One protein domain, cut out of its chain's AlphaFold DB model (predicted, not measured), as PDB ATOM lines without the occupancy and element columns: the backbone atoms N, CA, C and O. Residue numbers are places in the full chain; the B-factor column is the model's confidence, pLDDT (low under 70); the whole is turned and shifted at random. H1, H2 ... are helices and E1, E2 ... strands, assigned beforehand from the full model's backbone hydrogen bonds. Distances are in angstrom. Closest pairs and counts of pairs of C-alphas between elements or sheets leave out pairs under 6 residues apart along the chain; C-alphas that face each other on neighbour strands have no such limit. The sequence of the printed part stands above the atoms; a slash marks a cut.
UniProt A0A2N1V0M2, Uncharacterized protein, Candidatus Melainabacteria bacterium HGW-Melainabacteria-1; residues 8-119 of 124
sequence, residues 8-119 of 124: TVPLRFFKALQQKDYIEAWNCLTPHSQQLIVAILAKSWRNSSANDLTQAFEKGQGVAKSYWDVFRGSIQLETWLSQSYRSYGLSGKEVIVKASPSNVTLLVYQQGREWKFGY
ATOM      1  N   THR A   8      10.972   9.272 -20.195       95.69
ATOM      2  CA  THR A   8      11.686   9.728 -21.400       95.69
ATOM      3  C   THR A   8      13.193   9.794 -21.205       95.69
ATOM      4  O   THR A   8      13.919   9.748 -22.196       95.69
ATOM      5  N   VAL A   9      13.676   9.845 -19.960       96.50
ATOM      6  CA  VAL A   9      15.103  10.036 -19.658       96.50
ATOM      7  C   VAL A   9      15.981   8.908 -20.209       96.50
ATOM      8  O   VAL A   9      16.983   9.228 -20.853       96.50
ATOM      9  N   PRO A  10      15.634   7.609 -20.069       96.81
ATOM     10  CA  PRO A  10      16.446   6.553 -20.670       96.81
ATOM     11  C   PRO A  10      16.519   6.673 -22.195       96.81
ATOM     12  O   PRO A  10      17.595   6.575 -22.777       96.81
ATOM     13  N   LEU A  11      15.390   6.955 -22.856       96.81
ATOM     14  CA  LEU A  11      15.370   7.146 -24.305       96.81
ATOM     15  C   LEU A  11      16.209   8.360 -24.726       96.81
ATOM     16  O   LEU A  11      16.902   8.291 -25.739       96.81
ATOM     17  N   ARG A  12      16.174   9.457 -23.959       97.69
ATOM     18  CA  ARG A  12      17.012  10.638 -24.206       97.69
ATOM     19  C   ARG A  12      18.495  10.283 -24.146       97.69
ATOM     20  O   ARG A  12      19.218  10.617 -25.079       97.69
ATOM     21  N   PHE A  13      18.918   9.533 -23.128       98.06
ATOM     22  CA  PHE A  13      20.292   9.042 -23.007       98.06
ATOM     23  C   PHE A  13      20.728   8.239 -24.242       98.06
ATOM     24  O   PHE A  13      21.750   8.543 -24.855       98.06
ATOM     25  N   PHE A  14      19.934   7.251 -24.666       97.75
ATOM     26  CA  PHE A  14      20.282   6.437 -25.835       97.75
ATOM     27  C   PHE A  14      20.269   7.244 -27.142       97.75
ATOM     28  O   PHE A  14      21.137   7.047 -27.993       97.75
ATOM     29  N   LYS A  15      19.344   8.198 -27.302       98.06
ATOM     30  CA  LYS A  15      19.338   9.114 -28.456       98.06
ATOM     31  C   LYS A  15      20.581   9.999 -28.489       98.06
ATOM     32  O   LYS A  15      21.175  10.148 -29.553       98.06
ATOM     33  N   ALA A  16      21.007  10.520 -27.341       98.06
ATOM     34  CA  ALA A  16      22.230  11.304 -27.230       98.06
ATOM     35  C   ALA A  16      23.456  10.478 -27.659       98.06
ATOM     36  O   ALA A  16      24.261  10.930 -28.472       98.06
ATOM     37  N   LEU A  17      23.541   9.210 -27.238       97.62
ATOM     38  CA  LEU A  17      24.583   8.291 -27.713       97.62
ATOM     39  C   LEU A  17      24.523   8.050 -29.228       97.62
ATOM     40  O   LEU A  17      25.572   8.035 -29.876       97.62
ATOM     41  N   GLN A  18      23.325   7.889 -29.806       97.62
ATOM     42  CA  GLN A  18      23.145   7.706 -31.254       97.62
ATOM     43  C   GLN A  18      23.649   8.920 -32.041       97.62
ATOM     44  O   GLN A  18      24.351   8.773 -33.042       97.62
ATOM     45  N   GLN A  19      23.331  10.116 -31.550       97.69
ATOM     46  CA  GLN A  19      23.699  11.403 -32.146       97.69
ATOM     47  C   GLN A  19      25.145  11.815 -31.842       97.69
ATOM     48  O   GLN A  19      25.624  12.812 -32.378       97.69
ATOM     49  N   LYS A  20      25.856  11.031 -31.020       97.25
ATOM     50  CA  LYS A  20      27.188  11.343 -30.481       97.25
ATOM     51  C   LYS A  20      27.230  12.636 -29.659       97.25
ATOM     52  O   LYS A  20      28.288  13.248 -29.524       97.25
ATOM     53  N   ASP A  21      26.096  13.023 -29.078       97.94
ATOM     54  CA  ASP A  21      26.014  14.094 -28.091       97.94
ATOM     55  C   ASP A  21      26.396  13.542 -26.712       97.94
ATOM     56  O   ASP A  21      25.572  13.141 -25.890       97.94
ATOM     57  N   TYR A  22      27.701  13.436 -26.490       97.75
ATOM     58  CA  TYR A  22      28.247  12.825 -25.283       97.75
ATOM     59  C   TYR A  22      28.119  13.694 -24.039       97.75
ATOM     60  O   TYR A  22      28.137  13.156 -22.932       97.75
ATOM     61  N   ILE A  23      27.951  15.005 -24.215       98.00
ATOM     62  CA  ILE A  23      27.668  15.917 -23.109       98.00
ATOM     63  C   ILE A  23      26.239  15.665 -22.627       98.00
ATOM     64  O   ILE A  23      26.029  15.460 -21.433       98.00
ATOM     65  N   GLU A  24      25.266  15.582 -23.539       97.81
ATOM     66  CA  GLU A  24      23.885  15.263 -23.168       97.81
ATOM     67  C   GLU A  24      23.762  13.851 -22.581       97.81
ATOM     68  O   GLU A  24      23.097  13.656 -21.561       97.81
ATOM     69  N   ALA A  25      24.453  12.862 -23.160       98.06
ATOM     70  CA  ALA A  25      24.477  11.507 -22.611       98.06
ATOM     71  C   ALA A  25      25.035  11.494 -21.176       98.06
ATOM     72  O   ALA A  25      24.452  10.869 -20.292       98.06
ATOM     73  N   TRP A  26      26.122  12.226 -20.917       98.06
ATOM     74  CA  TRP A  26      26.679  12.373 -19.573       98.06
ATOM     75  C   TRP A  26      25.709  13.069 -18.614       98.06
ATOM     76  O   TRP A  26      25.472  12.576 -17.510       98.06
ATOM     77  N   ASN A  27      25.086  14.165 -19.052       97.31
ATOM     78  CA  ASN A  27      24.142  14.949 -18.255       97.31
ATOM     79  C   ASN A  27      22.836  14.210 -17.961       97.31
ATOM     80  O   ASN A  27      22.144  14.563 -17.004       97.31
ATOM     81  N   CYS A  28      22.487  13.192 -18.745       97.50
ATOM     82  CA  CYS A  28      21.359  12.323 -18.439       97.50
ATOM     83  C   CYS A  28      21.607  11.453 -17.209       97.50
ATOM     84  O   CYS A  28      20.634  11.050 -16.581       97.50
ATOM     85  N   LEU A  29      22.858  11.139 -16.869       97.88
ATOM     86  CA  LEU A  29      23.182  10.212 -15.788       97.88
ATOM     87  C   LEU A  29      23.068  10.861 -14.408       97.88
ATOM     88  O   LEU A  29      23.234  12.069 -14.243       97.88
ATOM     89  N   THR A  30      22.816  10.043 -13.388       97.44
ATOM     90  CA  THR A  30      22.981  10.481 -11.998       97.44
ATOM     91  C   THR A  30      24.469  10.725 -11.687       97.44
ATOM     92  O   THR A  30      25.335  10.028 -12.224       97.44
ATOM     93  N   PRO A  31      24.798  11.621 -10.738       96.44
ATOM     94  CA  PRO A  31      26.141  11.768 -10.187       96.44
ATOM     95  C   PRO A  31      26.737  10.453  -9.680       96.44
ATOM     96  O   PRO A  31      27.942  10.252  -9.791       96.44
ATOM     97  N   HIS A  32      25.920   9.535  -9.153       95.88
ATOM     98  CA  HIS A  32      26.422   8.242  -8.693       95.88
ATOM     99  C   HIS A  32      26.870   7.357  -9.864       95.88
ATOM    100  O   HIS A  32      28.000   6.870  -9.867       95.88
ATOM    101  N   SER A  33      26.045   7.227 -10.910       97.12
ATOM    102  CA  SER A  33      26.428   6.513 -12.135       97.12
ATOM    103  C   SER A  33      27.656   7.146 -12.804       97.12
ATOM    104  O   SER A  33      28.570   6.437 -13.225       97.12
ATOM    105  N   GLN A  34      27.728   8.479 -12.837       97.56
ATOM    106  CA  GLN A  34      28.892   9.227 -13.317       97.56
ATOM    107  C   GLN A  34      30.171   8.882 -12.530       97.56
ATOM    108  O   GLN A  34      31.201   8.541 -13.118       97.56
ATOM    109  N   GLN A  35      30.104   8.911 -11.197       96.19
ATOM    110  CA  GLN A  35      31.226   8.562 -10.322       96.19
ATOM    111  C   GLN A  35      31.693   7.119 -10.525       96.19
ATOM    112  O   GLN A  35      32.899   6.873 -10.543       96.19
ATOM    113  N   LEU A  36      30.770   6.169 -10.709       95.00
ATOM    114  CA  LEU A  36      31.110   4.768 -10.966       95.00
ATOM    115  C   LEU A  36      31.865   4.598 -12.291       95.00
ATOM    116  O   LEU A  36      32.902   3.931 -12.308       95.00
ATOM    117  N   ILE A  37      31.414   5.249 -13.368       94.81
ATOM    118  CA  ILE A  37      32.116   5.242 -14.665       94.81
ATOM    119  C   ILE A  37      33.540   5.785 -14.503       94.81
ATOM    120  O   ILE A  37      34.507   5.127 -14.899       94.81
ATOM    121  N   VAL A  38      33.690   6.951 -13.868       95.38
ATOM    122  CA  VAL A  38      35.003   7.571 -13.633       95.38
ATOM    123  C   VAL A  38      35.895   6.676 -12.776       95.38
ATOM    124  O   VAL A  38      37.061   6.485 -13.109       95.38
ATOM    125  N   ALA A  39      35.364   6.074 -11.710       93.00
ATOM    126  CA  ALA A  39      36.124   5.186 -10.835       93.00
ATOM    127  C   ALA A  39      36.616   3.926 -11.566       93.00
ATOM    128  O   ALA A  39      37.747   3.486 -11.346       93.00
ATOM    129  N   ILE A  40      35.799   3.345 -12.450       91.50
ATOM    130  CA  ILE A  40      36.186   2.192 -13.278       91.50
ATOM    131  C   ILE A  40      37.305   2.578 -14.257       91.50
ATOM    132  O   ILE A  40      38.284   1.839 -14.413       91.50
ATOM    133  N   LEU A  41      37.204   3.754 -14.881       91.50
ATOM    134  CA  LEU A  41      38.211   4.236 -15.828       91.50
ATOM    135  C   LEU A  41      39.518   4.629 -15.142       91.50
ATOM    136  O   LEU A  41      40.582   4.255 -15.625       91.50
ATOM    137  N   ALA A  42      39.458   5.282 -13.981       91.25
ATOM    138  CA  ALA A  42      40.635   5.632 -13.185       91.25
ATOM    139  C   ALA A  42      41.429   4.389 -12.745       91.25
ATOM    140  O   ALA A  42      42.656   4.411 -12.710       91.25
ATOM    141  N   LYS A  43      40.748   3.267 -12.465       89.12
ATOM    142  CA  LYS A  43      41.412   1.978 -12.190       89.12
ATOM    143  C   LYS A  43      42.138   1.414 -13.415       89.12
ATOM    144  O   LYS A  43      43.144   0.725 -13.263       89.12
ATOM    145  N   SER A  44      41.629   1.697 -14.611       85.50
ATOM    146  CA  SER A  44      42.154   1.171 -15.877       85.50
ATOM    147  C   SER A  44      43.247   2.065 -16.483       85.50
ATOM    148  O   SER A  44      44.141   1.570 -17.168       85.50
ATOM    149  N   TRP A  45      43.228   3.370 -16.196       81.44
ATOM    150  CA  TRP A  45      44.192   4.349 -16.699       81.44
ATOM    151  C   TRP A  45      44.982   5.003 -15.573       81.44
ATOM    152  O   TRP A  45      44.548   5.960 -14.944       81.44
ATOM    153  N   ARG A  46      46.214   4.521 -15.381       71.75
ATOM    154  CA  ARG A  46      47.116   4.959 -14.301       71.75
ATOM    155  C   ARG A  46      47.578   6.423 -14.392       71.75
ATOM    156  O   ARG A  46      48.158   6.914 -13.431       71.75
ATOM    157  N   ASN A  47      47.327   7.109 -15.511       80.62
ATOM    158  CA  ASN A  47      47.878   8.441 -15.801       80.62
ATOM    159  C   ASN A  47      46.840   9.575 -15.773       80.62
ATOM    160  O   ASN A  47      47.156  10.692 -16.172       80.62
ATOM    161  N   SER A  48      45.604   9.311 -15.346       84.94
ATOM    162  CA  SER A  48      44.563  10.342 -15.253       84.94
ATOM    163  C   SER A  48      43.911  10.295 -13.883       84.94
ATOM    164  O   SER A  48      43.505   9.228 -13.421       84.94
ATOM    165  N   SER A  49      43.808  11.447 -13.221       90.31
ATOM    166  CA  SER A  49      43.071  11.520 -11.964       90.31
ATOM    167  C   SER A  49      41.568  11.381 -12.222       90.31
ATOM    168  O   SER A  49      41.078  11.661 -13.319       90.31
ATOM    169  N   ALA A  50      40.804  10.988 -11.198       91.38
ATOM    170  CA  ALA A  50      39.343  10.971 -11.287       91.38
ATOM    171  C   ALA A  50      38.780  12.353 -11.671       91.38
ATOM    172  O   ALA A  50      37.834  12.436 -12.444       91.38
ATOM    173  N   ASN A  51      39.402  13.433 -11.189       93.25
ATOM    174  CA  ASN A  51      38.995  14.794 -11.519       93.25
ATOM    175  C   ASN A  51      39.217  15.127 -13.005       93.25
ATOM    176  O   ASN A  51      38.322  15.677 -13.643       93.25
ATOM    177  N   ASP A  52      40.364  14.746 -13.576       93.12
ATOM    178  CA  ASP A  52      40.647  14.971 -15.003       93.12
ATOM    179  C   ASP A  52      39.663  14.204 -15.891       93.12
ATOM    180  O   ASP A  52      39.184  14.721 -16.901       93.12
ATOM    181  N   LEU A  53      39.328  12.973 -15.490       94.50
ATOM    182  CA  LEU A  53      38.334  12.157 -16.178       94.50
ATOM    183  C   LEU A  53      36.952  12.810 -16.112       94.50
ATOM    184  O   LEU A  53      36.340  12.991 -17.161       94.50
ATOM    185  N   THR A  54      36.486  13.229 -14.933       95.81
ATOM    186  CA  THR A  54      35.205  13.942 -14.790       95.81
ATOM    187  C   THR A  54      35.139  15.155 -15.717       95.81
ATOM    188  O   THR A  54      34.197  15.271 -16.497       95.81
ATOM    189  N   GLN A  55      36.176  16.001 -15.732       96.12
ATOM    190  CA  GLN A  55      36.221  17.168 -16.619       96.12
ATOM    191  C   GLN A  55      36.204  16.792 -18.105       96.12
ATOM    192  O   GLN A  55      35.628  17.510 -18.926       96.12
ATOM    193  N   ALA A  56      36.840  15.682 -18.483       95.69
ATOM    194  CA  ALA A  56      36.798  15.201 -19.858       95.69
ATOM    195  C   ALA A  56      35.382  14.763 -20.266       95.69
ATOM    196  O   ALA A  56      34.961  15.048 -21.390       95.69
ATOM    197  N   PHE A  57      34.643  14.116 -19.357       97.19
ATOM    198  CA  PHE A  57      33.251  13.715 -19.572       97.19
ATOM    199  C   PHE A  57      32.300  14.910 -19.645       97.19
ATOM    200  O   PHE A  57      31.502  14.973 -20.577       97.19
ATOM    201  N   GLU A  58      32.448  15.896 -18.760       96.56
ATOM    202  CA  GLU A  58      31.677  17.149 -18.800       96.56
ATOM    203  C   GLU A  58      31.860  17.907 -20.123       96.56
ATOM    204  O   GLU A  58      30.930  18.537 -20.622       96.56
ATOM    205  N   LYS A  59      33.054  17.822 -20.726       96.50
ATOM    206  CA  LYS A  59      33.364  18.427 -22.031       96.50
ATOM    207  C   LYS A  59      33.035  17.523 -23.223       96.50
ATOM    208  O   LYS A  59      33.119  17.984 -24.358       96.50
ATOM    209  N   GLY A  60      32.730  16.242 -23.002       93.38
ATOM    210  CA  GLY A  60      32.484  15.255 -24.060       93.38
ATOM    211  C   GLY A  60      33.676  15.010 -24.999       93.38
ATOM    212  O   GLY A  60      33.484  14.626 -26.153       93.38
ATOM    213  N   GLN A  61      34.911  15.258 -24.549       91.00
ATOM    214  CA  GLN A  61      36.106  15.298 -25.403       91.00
ATOM    215  C   GLN A  61      37.209  14.338 -24.948       91.00
ATOM    216  O   GLN A  61      37.183  13.778 -23.852       91.00
ATOM    217  N   GLY A  62      38.192  14.140 -25.833       92.00
ATOM    218  CA  GLY A  62      39.380  13.333 -25.577       92.00
ATOM    219  C   GLY A  62      39.020  11.924 -25.124       92.00
ATOM    220  O   GLY A  62      38.371  11.162 -25.839       92.00
ATOM    221  N   VAL A  63      39.432  11.599 -23.906       91.75
ATOM    222  CA  VAL A  63      39.276  10.270 -23.331       91.75
ATOM    223  C   VAL A  63      37.807   9.858 -23.128       91.75
ATOM    224  O   VAL A  63      37.454   8.706 -23.380       91.75
ATOM    225  N   ALA A  64      36.931  10.805 -22.778       94.38
ATOM    226  CA  ALA A  64      35.499  10.551 -22.641       94.38
ATOM    227  C   ALA A  64      34.849  10.232 -23.991       94.38
ATOM    228  O   ALA A  64      34.042   9.313 -24.096       94.38
ATOM    229  N   LYS A  65      35.254  10.945 -25.052       95.44
ATOM    230  CA  LYS A  65      34.794  10.665 -26.415       95.44
ATOM    231  C   LYS A  65      35.169   9.243 -26.838       95.44
ATOM    232  O   LYS A  65      34.313   8.509 -27.321       95.44
ATOM    233  N   SER A  66      36.426   8.847 -26.627       94.44
ATOM    234  CA  SER A  66      36.898   7.492 -26.943       94.44
ATOM    235  C   SER A  66      36.131   6.423 -26.166       94.44
ATOM    236  O   SER A  66      35.735   5.416 -26.748       94.44
ATOM    237  N   TYR A  67      35.876   6.657 -24.875       94.88
ATOM    238  CA  TYR A  67      35.035   5.774 -24.069       94.88
ATOM    239  C   TYR A  67      33.635   5.625 -24.673       94.88
ATOM    240  O   TYR A  67      33.191   4.502 -24.902       94.88
ATOM    241  N   TRP A  68      32.959   6.735 -24.982       96.69
ATOM    242  CA  TRP A  68      31.603   6.692 -25.523       96.69
ATOM    243  C   TRP A  68      31.523   6.071 -26.911       96.69
ATOM    244  O   TRP A  68      30.556   5.371 -27.207       96.69
ATOM    245  N   ASP A  69      32.530   6.279 -27.757       95.88
ATOM    246  CA  ASP A  69      32.604   5.633 -29.065       95.88
ATOM    247  C   ASP A  69      32.705   4.106 -28.939       95.88
ATOM    248  O   ASP A  69      32.001   3.390 -29.655       95.88
ATOM    249  N   VAL A  70      33.524   3.609 -28.005       95.00
ATOM    250  CA  VAL A  70      33.640   2.171 -27.718       95.00
ATOM    251  C   VAL A  70      32.355   1.637 -27.091       95.00
ATOM    252  O   VAL A  70      31.827   0.628 -27.552       95.00
ATOM    253  N   PHE A  71      31.819   2.328 -26.083       94.88
ATOM    254  CA  PHE A  71      30.584   1.945 -25.404       94.88
ATOM    255  C   PHE A  71      29.406   1.859 -26.380       94.88
ATOM    256  O   PHE A  71      28.704   0.856 -26.420       94.88
ATOM    257  N   ARG A  72      29.236   2.862 -27.246       94.69
ATOM    258  CA  ARG A  72      28.226   2.861 -28.315       94.69
ATOM    259  C   ARG A  72      28.357   1.648 -29.238       94.69
ATOM    260  O   ARG A  72      27.342   1.148 -29.707       94.69
ATOM    261  N   GLY A  73      29.584   1.216 -29.530       92.88
ATOM    262  CA  GLY A  73      29.846   0.039 -30.358       92.88
ATOM    263  C   GLY A  73      29.600  -1.292 -29.643       92.88
ATOM    264  O   GLY A  73      29.356  -2.292 -30.314       92.88
ATOM    265  N   SER A  74      29.658  -1.320 -28.308       93.50
ATOM    266  CA  SER A  74      29.439  -2.534 -27.516       93.50
ATOM    267  C   SER A  74      27.988  -2.720 -27.077       93.50
ATOM    268  O   SER A  74      27.554  -3.854 -26.865       93.50
ATOM    269  N   ILE A  75      27.218  -1.637 -26.954       92.56
ATOM    270  CA  ILE A  75      25.792  -1.723 -26.640       92.56
ATOM    271  C   ILE A  75      24.967  -1.960 -27.907       92.56
ATOM    272  O   ILE A  75      25.209  -1.370 -28.958       92.56
ATOM    273  N   GLN A  76      23.927  -2.788 -27.801       93.56
ATOM    274  CA  GLN A  76      22.932  -2.969 -28.864       93.56
ATOM    275  C   GLN A  76      22.011  -1.738 -28.932       93.56
ATOM    276  O   GLN A  76      20.859  -1.786 -28.504       93.56
ATOM    277  N   LEU A  77      22.540  -0.602 -29.393       95.12
ATOM    278  CA  LEU A  77      21.880   0.699 -29.277       95.12
ATOM    279  C   LEU A  77      20.509   0.737 -29.966       95.12
ATOM    280  O   LEU A  77      19.553   1.244 -29.386       95.12
ATOM    281  N   GLU A  78      20.395   0.146 -31.154       95.75
ATOM    282  CA  GLU A  78      19.126   0.071 -31.892       95.75
ATOM    283  C   GLU A  78      18.045  -0.680 -31.102       95.75
ATOM    284  O   GLU A  78      16.896  -0.243 -31.065       95.75
ATOM    285  N   THR A  79      18.417  -1.740 -30.374       95.44
ATOM    286  CA  THR A  79      17.496  -2.463 -29.487       95.44
ATOM    287  C   THR A  79      16.950  -1.549 -28.399       95.44
ATOM    288  O   THR A  79      15.767  -1.632 -28.090       95.44
ATOM    289  N   TRP A  80      17.778  -0.682 -27.811       96.25
ATOM    290  CA  TRP A  80      17.332   0.270 -26.790       96.25
ATOM    291  C   TRP A  80      16.430   1.353 -27.379       96.25
ATOM    292  O   TRP A  80      15.360   1.629 -26.845       96.25
ATOM    293  N   LEU A  81      16.817   1.919 -28.519       96.94
ATOM    294  CA  LEU A  81      16.051   2.965 -29.193       96.94
ATOM    295  C   LEU A  81      14.668   2.494 -29.663       96.94
ATOM    296  O   LEU A  81      13.745   3.306 -29.718       96.94
ATOM    297  N   SER A  82      14.509   1.202 -29.962       96.81
ATOM    298  CA  SER A  82      13.227   0.619 -30.365       96.81
ATOM    299  C   SER A  82      12.299   0.279 -29.191       96.81
ATOM    300  O   SER A  82      11.176  -0.173 -29.423       96.81
ATOM    301  N   GLN A  83      12.742   0.425 -27.935       96.44
ATOM    302  CA  GLN A  83      11.904   0.109 -26.777       96.44
ATOM    303  C   GLN A  83      10.836   1.182 -26.545       96.44
ATOM    304  O   GLN A  83      11.042   2.379 -26.738       96.44
ATOM    305  N   SER A  84       9.697   0.746 -26.016       96.69
ATOM    306  CA  SER A  84       8.756   1.623 -25.327       96.69
ATOM    307  C   SER A  84       9.115   1.708 -23.849       96.69
ATOM    308  O   SER A  84       9.325   0.680 -23.208       96.69
ATOM    309  N   TYR A  85       9.126   2.920 -23.299       96.25
ATOM    310  CA  TYR A  85       9.451   3.180 -21.898       96.25
ATOM    311  C   TYR A  85       8.211   3.660 -21.153       96.25
ATOM    312  O   TYR A  85       7.507   4.563 -21.611       96.25
ATOM    313  N   ARG A  86       7.929   3.054 -20.001       95.88
ATOM    314  CA  ARG A  86       6.807   3.437 -19.134       95.88
ATOM    315  C   ARG A  86       7.260   3.464 -17.684       95.88
ATOM    316  O   ARG A  86       7.963   2.556 -17.249       95.88
ATOM    317  N   SER A  87       6.842   4.485 -16.945       94.31
ATOM    318  CA  SER A  87       7.082   4.572 -15.504       94.31
ATOM    319  C   SER A  87       6.151   3.629 -14.745       94.31
ATOM    320  O   SER A  87       4.957   3.564 -15.035       94.31
ATOM    321  N   TYR A  88       6.693   2.934 -13.754       88.25
ATOM    322  CA  TYR A  88       6.006   2.004 -12.871       88.25
ATOM    323  C   TYR A  88       6.334   2.359 -11.428       88.25
ATOM    324  O   TYR A  88       7.402   2.035 -10.934       88.25
ATOM    325  N   GLY A  89       5.398   2.999 -10.737       79.38
ATOM    326  CA  GLY A  89       5.592   3.370  -9.340       79.38
ATOM    327  C   GLY A  89       6.571   4.533  -9.147       79.38
ATOM    328  O   GLY A  89       7.528   4.733  -9.893       79.38
ATOM    329  N   LEU A  90       6.283   5.327  -8.125       80.62
ATOM    330  CA  LEU A  90       7.141   6.387  -7.619       80.62
ATOM    331  C   LEU A  90       7.404   6.055  -6.153       80.62
ATOM    332  O   LEU A  90       6.453   5.945  -5.377       80.62
ATOM    333  N   SER A  91       8.668   5.902  -5.779       83.12
ATOM    334  CA  SER A  91       9.091   5.763  -4.388       83.12
ATOM    335  C   SER A  91       9.928   6.982  -4.012       83.12
ATOM    336  O   SER A  91      11.129   7.057  -4.269       83.12
ATOM    337  N   GLY A  92       9.273   8.007  -3.465       85.62
ATOM    338  CA  GLY A  92       9.928   9.272  -3.127       85.62
ATOM    339  C   GLY A  92      10.519   9.971  -4.356       85.62
ATOM    340  O   GLY A  92       9.781  10.532  -5.159       85.62
ATOM    341  N   LYS A  93      11.852   9.960  -4.478       91.19
ATOM    342  CA  LYS A  93      12.601  10.555  -5.602       91.19
ATOM    343  C   LYS A  93      13.060   9.523  -6.633       91.19
ATOM    344  O   LYS A  93      13.825   9.873  -7.519       91.19
ATOM    345  N   GLU A  94      12.632   8.274  -6.523       93.56
ATOM    346  CA  GLU A  94      13.000   7.191  -7.433       93.56
ATOM    347  C   GLU A  94      11.774   6.720  -8.221       93.56
ATOM    348  O   GLU A  94      10.678   6.575  -7.675       93.56
ATOM    349  N   VAL A  95      11.959   6.482  -9.516       94.56
ATOM    350  CA  VAL A  95      10.961   5.920 -10.423       94.56
ATOM    351  C   VAL A  95      11.564   4.723 -11.125       94.56
ATOM    352  O   VAL A  95      12.626   4.812 -11.745       94.56
ATOM    353  N   ILE A  96      10.828   3.618 -11.098       94.50
ATOM    354  CA  ILE A  96      11.140   2.466 -11.926       94.50
ATOM    355  C   ILE A  96      10.584   2.721 -13.328       94.50
ATOM    356  O   ILE A  96       9.414   3.054 -13.499       94.50
ATOM    357  N   VAL A  97      11.407   2.551 -14.356       95.19
ATOM    358  CA  VAL A  97      10.999   2.624 -15.761       95.19
ATOM    359  C   VAL A  97      11.175   1.252 -16.391       95.19
ATOM    360  O   VAL A  97      12.261   0.685 -16.369       95.19
ATOM    361  N   LYS A  98      10.112   0.711 -16.984       95.44
ATOM    362  CA  LYS A  98      10.166  -0.572 -17.688       95.44
ATOM    363  C   LYS A  98      10.287  -0.341 -19.188       95.44
ATOM    364  O   LYS A  98       9.477   0.385 -19.771       95.44
ATOM    365  N   ALA A  99      11.278  -0.984 -19.795       95.44
ATOM    366  CA  ALA A  99      11.450  -1.063 -21.237       95.44
ATOM    367  C   ALA A  99      10.682  -2.275 -21.791       95.44
ATOM    368  O   ALA A  99      10.701  -3.362 -21.214       95.44
ATOM    369  N   SER A 100       9.967  -2.097 -22.897       95.62
ATOM    370  CA  SER A 100       9.231  -3.162 -23.586       95.62
ATOM    371  C   SER A 100       9.564  -3.159 -25.078       95.62
ATOM    372  O   SER A 100       9.597  -2.077 -25.669       95.62
ATOM    373  N   PRO A 101       9.773  -4.333 -25.705       95.31
ATOM    374  CA  PRO A 101       9.459  -5.680 -25.206       95.31
ATOM    375  C   PRO A 101      10.537  -6.367 -24.347       95.31
ATOM    376  O   PRO A 101      10.290  -7.472 -23.873       95.31
ATOM    377  N   SER A 102      11.709  -5.762 -24.119       92.88
ATOM    378  CA  SER A 102      12.817  -6.432 -23.411       92.88
ATOM    379  C   SER A 102      12.507  -6.806 -21.955       92.88
ATOM    380  O   SER A 102      13.188  -7.652 -21.384       92.88
ATOM    381  N   ASN A 103      11.486  -6.183 -21.355       92.31
ATOM    382  CA  ASN A 103      11.121  -6.295 -19.944       92.31
ATOM    383  C   ASN A 103      12.233  -5.872 -18.973       92.31
ATOM    384  O   ASN A 103      12.136  -6.171 -17.783       92.31
ATOM    385  N   VAL A 104      13.249  -5.145 -19.450       92.75
ATOM    386  CA  VAL A 104      14.301  -4.607 -18.586       92.75
ATOM    387  C   VAL A 104      13.736  -3.486 -17.723       92.75
ATOM    388  O   VAL A 104      13.016  -2.604 -18.199       92.75
ATOM    389  N   THR A 105      14.097  -3.522 -16.449       93.50
ATOM    390  CA  THR A 105      13.760  -2.504 -15.463       93.50
ATOM    391  C   THR A 105      14.938  -1.543 -15.316       93.50
ATOM    392  O   THR A 105      16.081  -1.974 -15.194       93.50
ATOM    393  N   LEU A 106      14.654  -0.247 -15.333       94.81
ATOM    394  CA  LEU A 106      15.616   0.849 -15.266       94.81
ATOM    395  C   LEU A 106      15.259   1.771 -14.101       94.81
ATOM    396  O   LEU A 106      14.080   1.931 -13.781       94.81
ATOM    397  N   LEU A 107      16.262   2.409 -13.504       95.44
ATOM    398  CA  LEU A 107      16.078   3.344 -12.396       95.44
ATOM    399  C   LEU A 107      16.259   4.784 -12.868       95.44
ATOM    400  O   LEU A 107      17.218   5.112 -13.569       95.44
ATOM    401  N   VAL A 108      15.323   5.653 -12.495       96.25
ATOM    402  CA  VAL A 108      15.362   7.087 -12.794       96.25
ATOM    403  C   VAL A 108      15.116   7.871 -11.509       96.25
ATOM    404  O   VAL A 108      14.169   7.602 -10.778       96.25
ATOM    405  N   TYR A 109      15.958   8.865 -11.244       95.56
ATOM    406  CA  TYR A 109      15.991   9.614  -9.992       95.56
ATOM    407  C   TYR A 109      15.672  11.087 -10.203       95.56
ATOM    408  O   TYR A 109      16.172  11.711 -11.139       95.56
ATOM    409  N   GLN A 110      14.880  11.671  -9.311       94.88
ATOM    410  CA  GLN A 110      14.613  13.100  -9.279       94.88
ATOM    411  C   GLN A 110      15.749  13.820  -8.554       94.88
ATOM    412  O   GLN A 110      15.973  13.624  -7.356       94.88
ATOM    413  N   GLN A 111      16.437  14.708  -9.265       92.06
ATOM    414  CA  GLN A 111      17.517  15.535  -8.741       92.06
ATOM    415  C   GLN A 111      17.196  17.010  -8.959       92.06
ATOM    416  O   GLN A 111      17.272  17.548 -10.063       92.06
ATOM    417  N   GLY A 112      16.773  17.675  -7.883       89.69
ATOM    418  CA  GLY A 112      16.235  19.028  -7.970       89.69
ATOM    419  C   GLY A 112      14.963  19.050  -8.817       89.69
ATOM    420  O   GLY A 112      13.940  18.502  -8.411       89.69
ATOM    421  N   ARG A 113      15.027  19.697  -9.985       89.62
ATOM    422  CA  ARG A 113      13.903  19.813 -10.933       89.62
ATOM    423  C   ARG A 113      14.012  18.868 -12.133       89.62
ATOM    424  O   ARG A 113      13.117  18.876 -12.973       89.62
ATOM    425  N   GLU A 114      15.075  18.075 -12.213       94.06
ATOM    426  CA  GLU A 114      15.367  17.208 -13.355       94.06
ATOM    427  C   GLU A 114      15.294  15.734 -12.967       94.06
ATOM    428  O   GLU A 114      15.542  15.364 -11.819       94.06
ATOM    429  N   TRP A 115      14.984  14.886 -13.941       95.50
ATOM    430  CA  TRP A 115      15.096  13.439 -13.811       95.50
ATOM    431  C   TRP A 115      16.412  12.966 -14.439       95.50
ATOM    432  O   TRP A 115      16.808  13.446 -15.504       95.50
ATOM    433  N   LYS A 116      17.092  12.028 -13.775       97.25
ATOM    434  CA  LYS A 116      18.397  11.482 -14.170       97.25
ATOM    435  C   LYS A 116      18.360   9.959 -14.189       97.25
ATOM    436  O   LYS A 116      17.716   9.336 -13.353       97.25
ATOM    437  N   PHE A 117      19.049   9.358 -15.142       97.25
ATOM    438  CA  PHE A 117      19.101   7.924 -15.367       97.25
ATOM    439  C   PHE A 117      20.195   7.274 -14.513       97.25
ATOM    440  O   PHE A 117      21.378   7.582 -14.663       97.25
ATOM    441  N   GLY A 118      19.801   6.361 -13.627       96.25
ATOM    442  CA  GLY A 118      20.718   5.549 -12.831       96.25
ATOM    443  C   GLY A 118      21.199   4.329 -13.611       96.25
ATOM    444  O   GLY A 118      20.818   3.207 -13.304       96.25
ATOM    445  N   TYR A 119      21.993   4.540 -14.664       92.62
ATOM    446  CA  TYR A 119      22.426   3.466 -15.569       92.62
ATOM    447  C   TYR A 119      23.249   2.367 -14.876       92.62
ATOM    448  O   TYR A 119      23.111   1.193 -15.211       92.62
TER     449      TYR A 119
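This is residues 8 to 119 of the 124 residues of an uncharacterized protein of Candidatus Melainabacteria bacterium HGW-Melainabacteria-1 (UniProt A0A2N1V0M2). A strongly twisted, curled sheet of E1, E2, E3 and E4 stands at one end of the long axis and wraps partly round residues 8 to 13 of H1. H1 and H2 make a helical hairpin in the middle, H3 leads away from the sheet to H4 at the far end, and H5 and H6 lead back towards it. The printed part has 112 residues with six named helices, H1 to H6, followed by four named strands; the sheet's order is E1 E2 E3 E4, antiparallel, and the class is mixed, helices and strands. The whole is compact, with a radius of gyration of the C-alphas of 14.4 A and spans of 43 by 30 by 21 A.

Look first at E1, residues 84 to 91, E2, residues 94 to 100, E3, residues 105 to 111, and E4, residues 114 to 117: they form a meander, each strand the antiparallel neighbour of the one before, and each successive pair is a hairpin. Between E1 and E2 find N 88 and O 96 at 2.7 A; between E2 and E3, N 97 and O 106 at 2.8 A; between E3 and E4, N 109 and O 116 at 2.8 A. H1, residues 8 to 19, is on one face of this sheet, giving two layers, a helix over a sheet; its closest C-alphas to E4 are those of Pro 10 and Phe 117, 6.1 A apart. H2, residues 22 to 28, touches H1 in a helical hairpin, at a shallow tilt of 6 degrees, opposite ways, closest at the C-alphas of Phe 13 and Ala 25, 4.9 A; its residues 25 to 28 only graze the sheet. H4, residues 50 to 58, touches H2 about perpendicular, at 81 degrees, closest at C-alphas 23 and 58, 6.0 A. H3, residues 31 to 44, touches H4 with residues 38 to 42 alone, closest at C-alphas 42 and 50, 5.8 A. H5, residues 63 to 74, touches H4 with residues 63 to 65 alone, closest at C-alphas 57 and 64, 4.9 A, and only just touches H1, with 3 pairs of C-alphas within 8 A, the closest Leu 17 and Arg 72 at 6.6 A. H6, residues 77 to 81, touches H1, closest at C-alphas 14 and 81, 6.4 A. The helix packing is mostly crossed: of 5 pairs of helices that touch and have a tilt, 1 is at a shallow tilt, that of H1 and H2. In H1 to H6 every O i to N i+4 pair is within hydrogen-bond range.

Find C-alpha 84 at (8.756, 1.623, -25.327); from there E1 runs 21.3 A to C-alpha 91, while E2 and E3 each measure 19.6 A. H1 begins at C-alpha 8, (11.686, 9.728, -21.400), and is 16.2 A long; H3 is 20.0 A and H5 16.7 A. E4 ends at C-alpha 117, (19.101, 7.924, -15.367).

Look to the C-alphas of Asn 47 and Gly 89 for the two farthest apart, 43.1 A. The printed part has no cut, and the links between successive elements are tight. Mean pLDDT of the printed part is 94.0, and no printed residue is under 70.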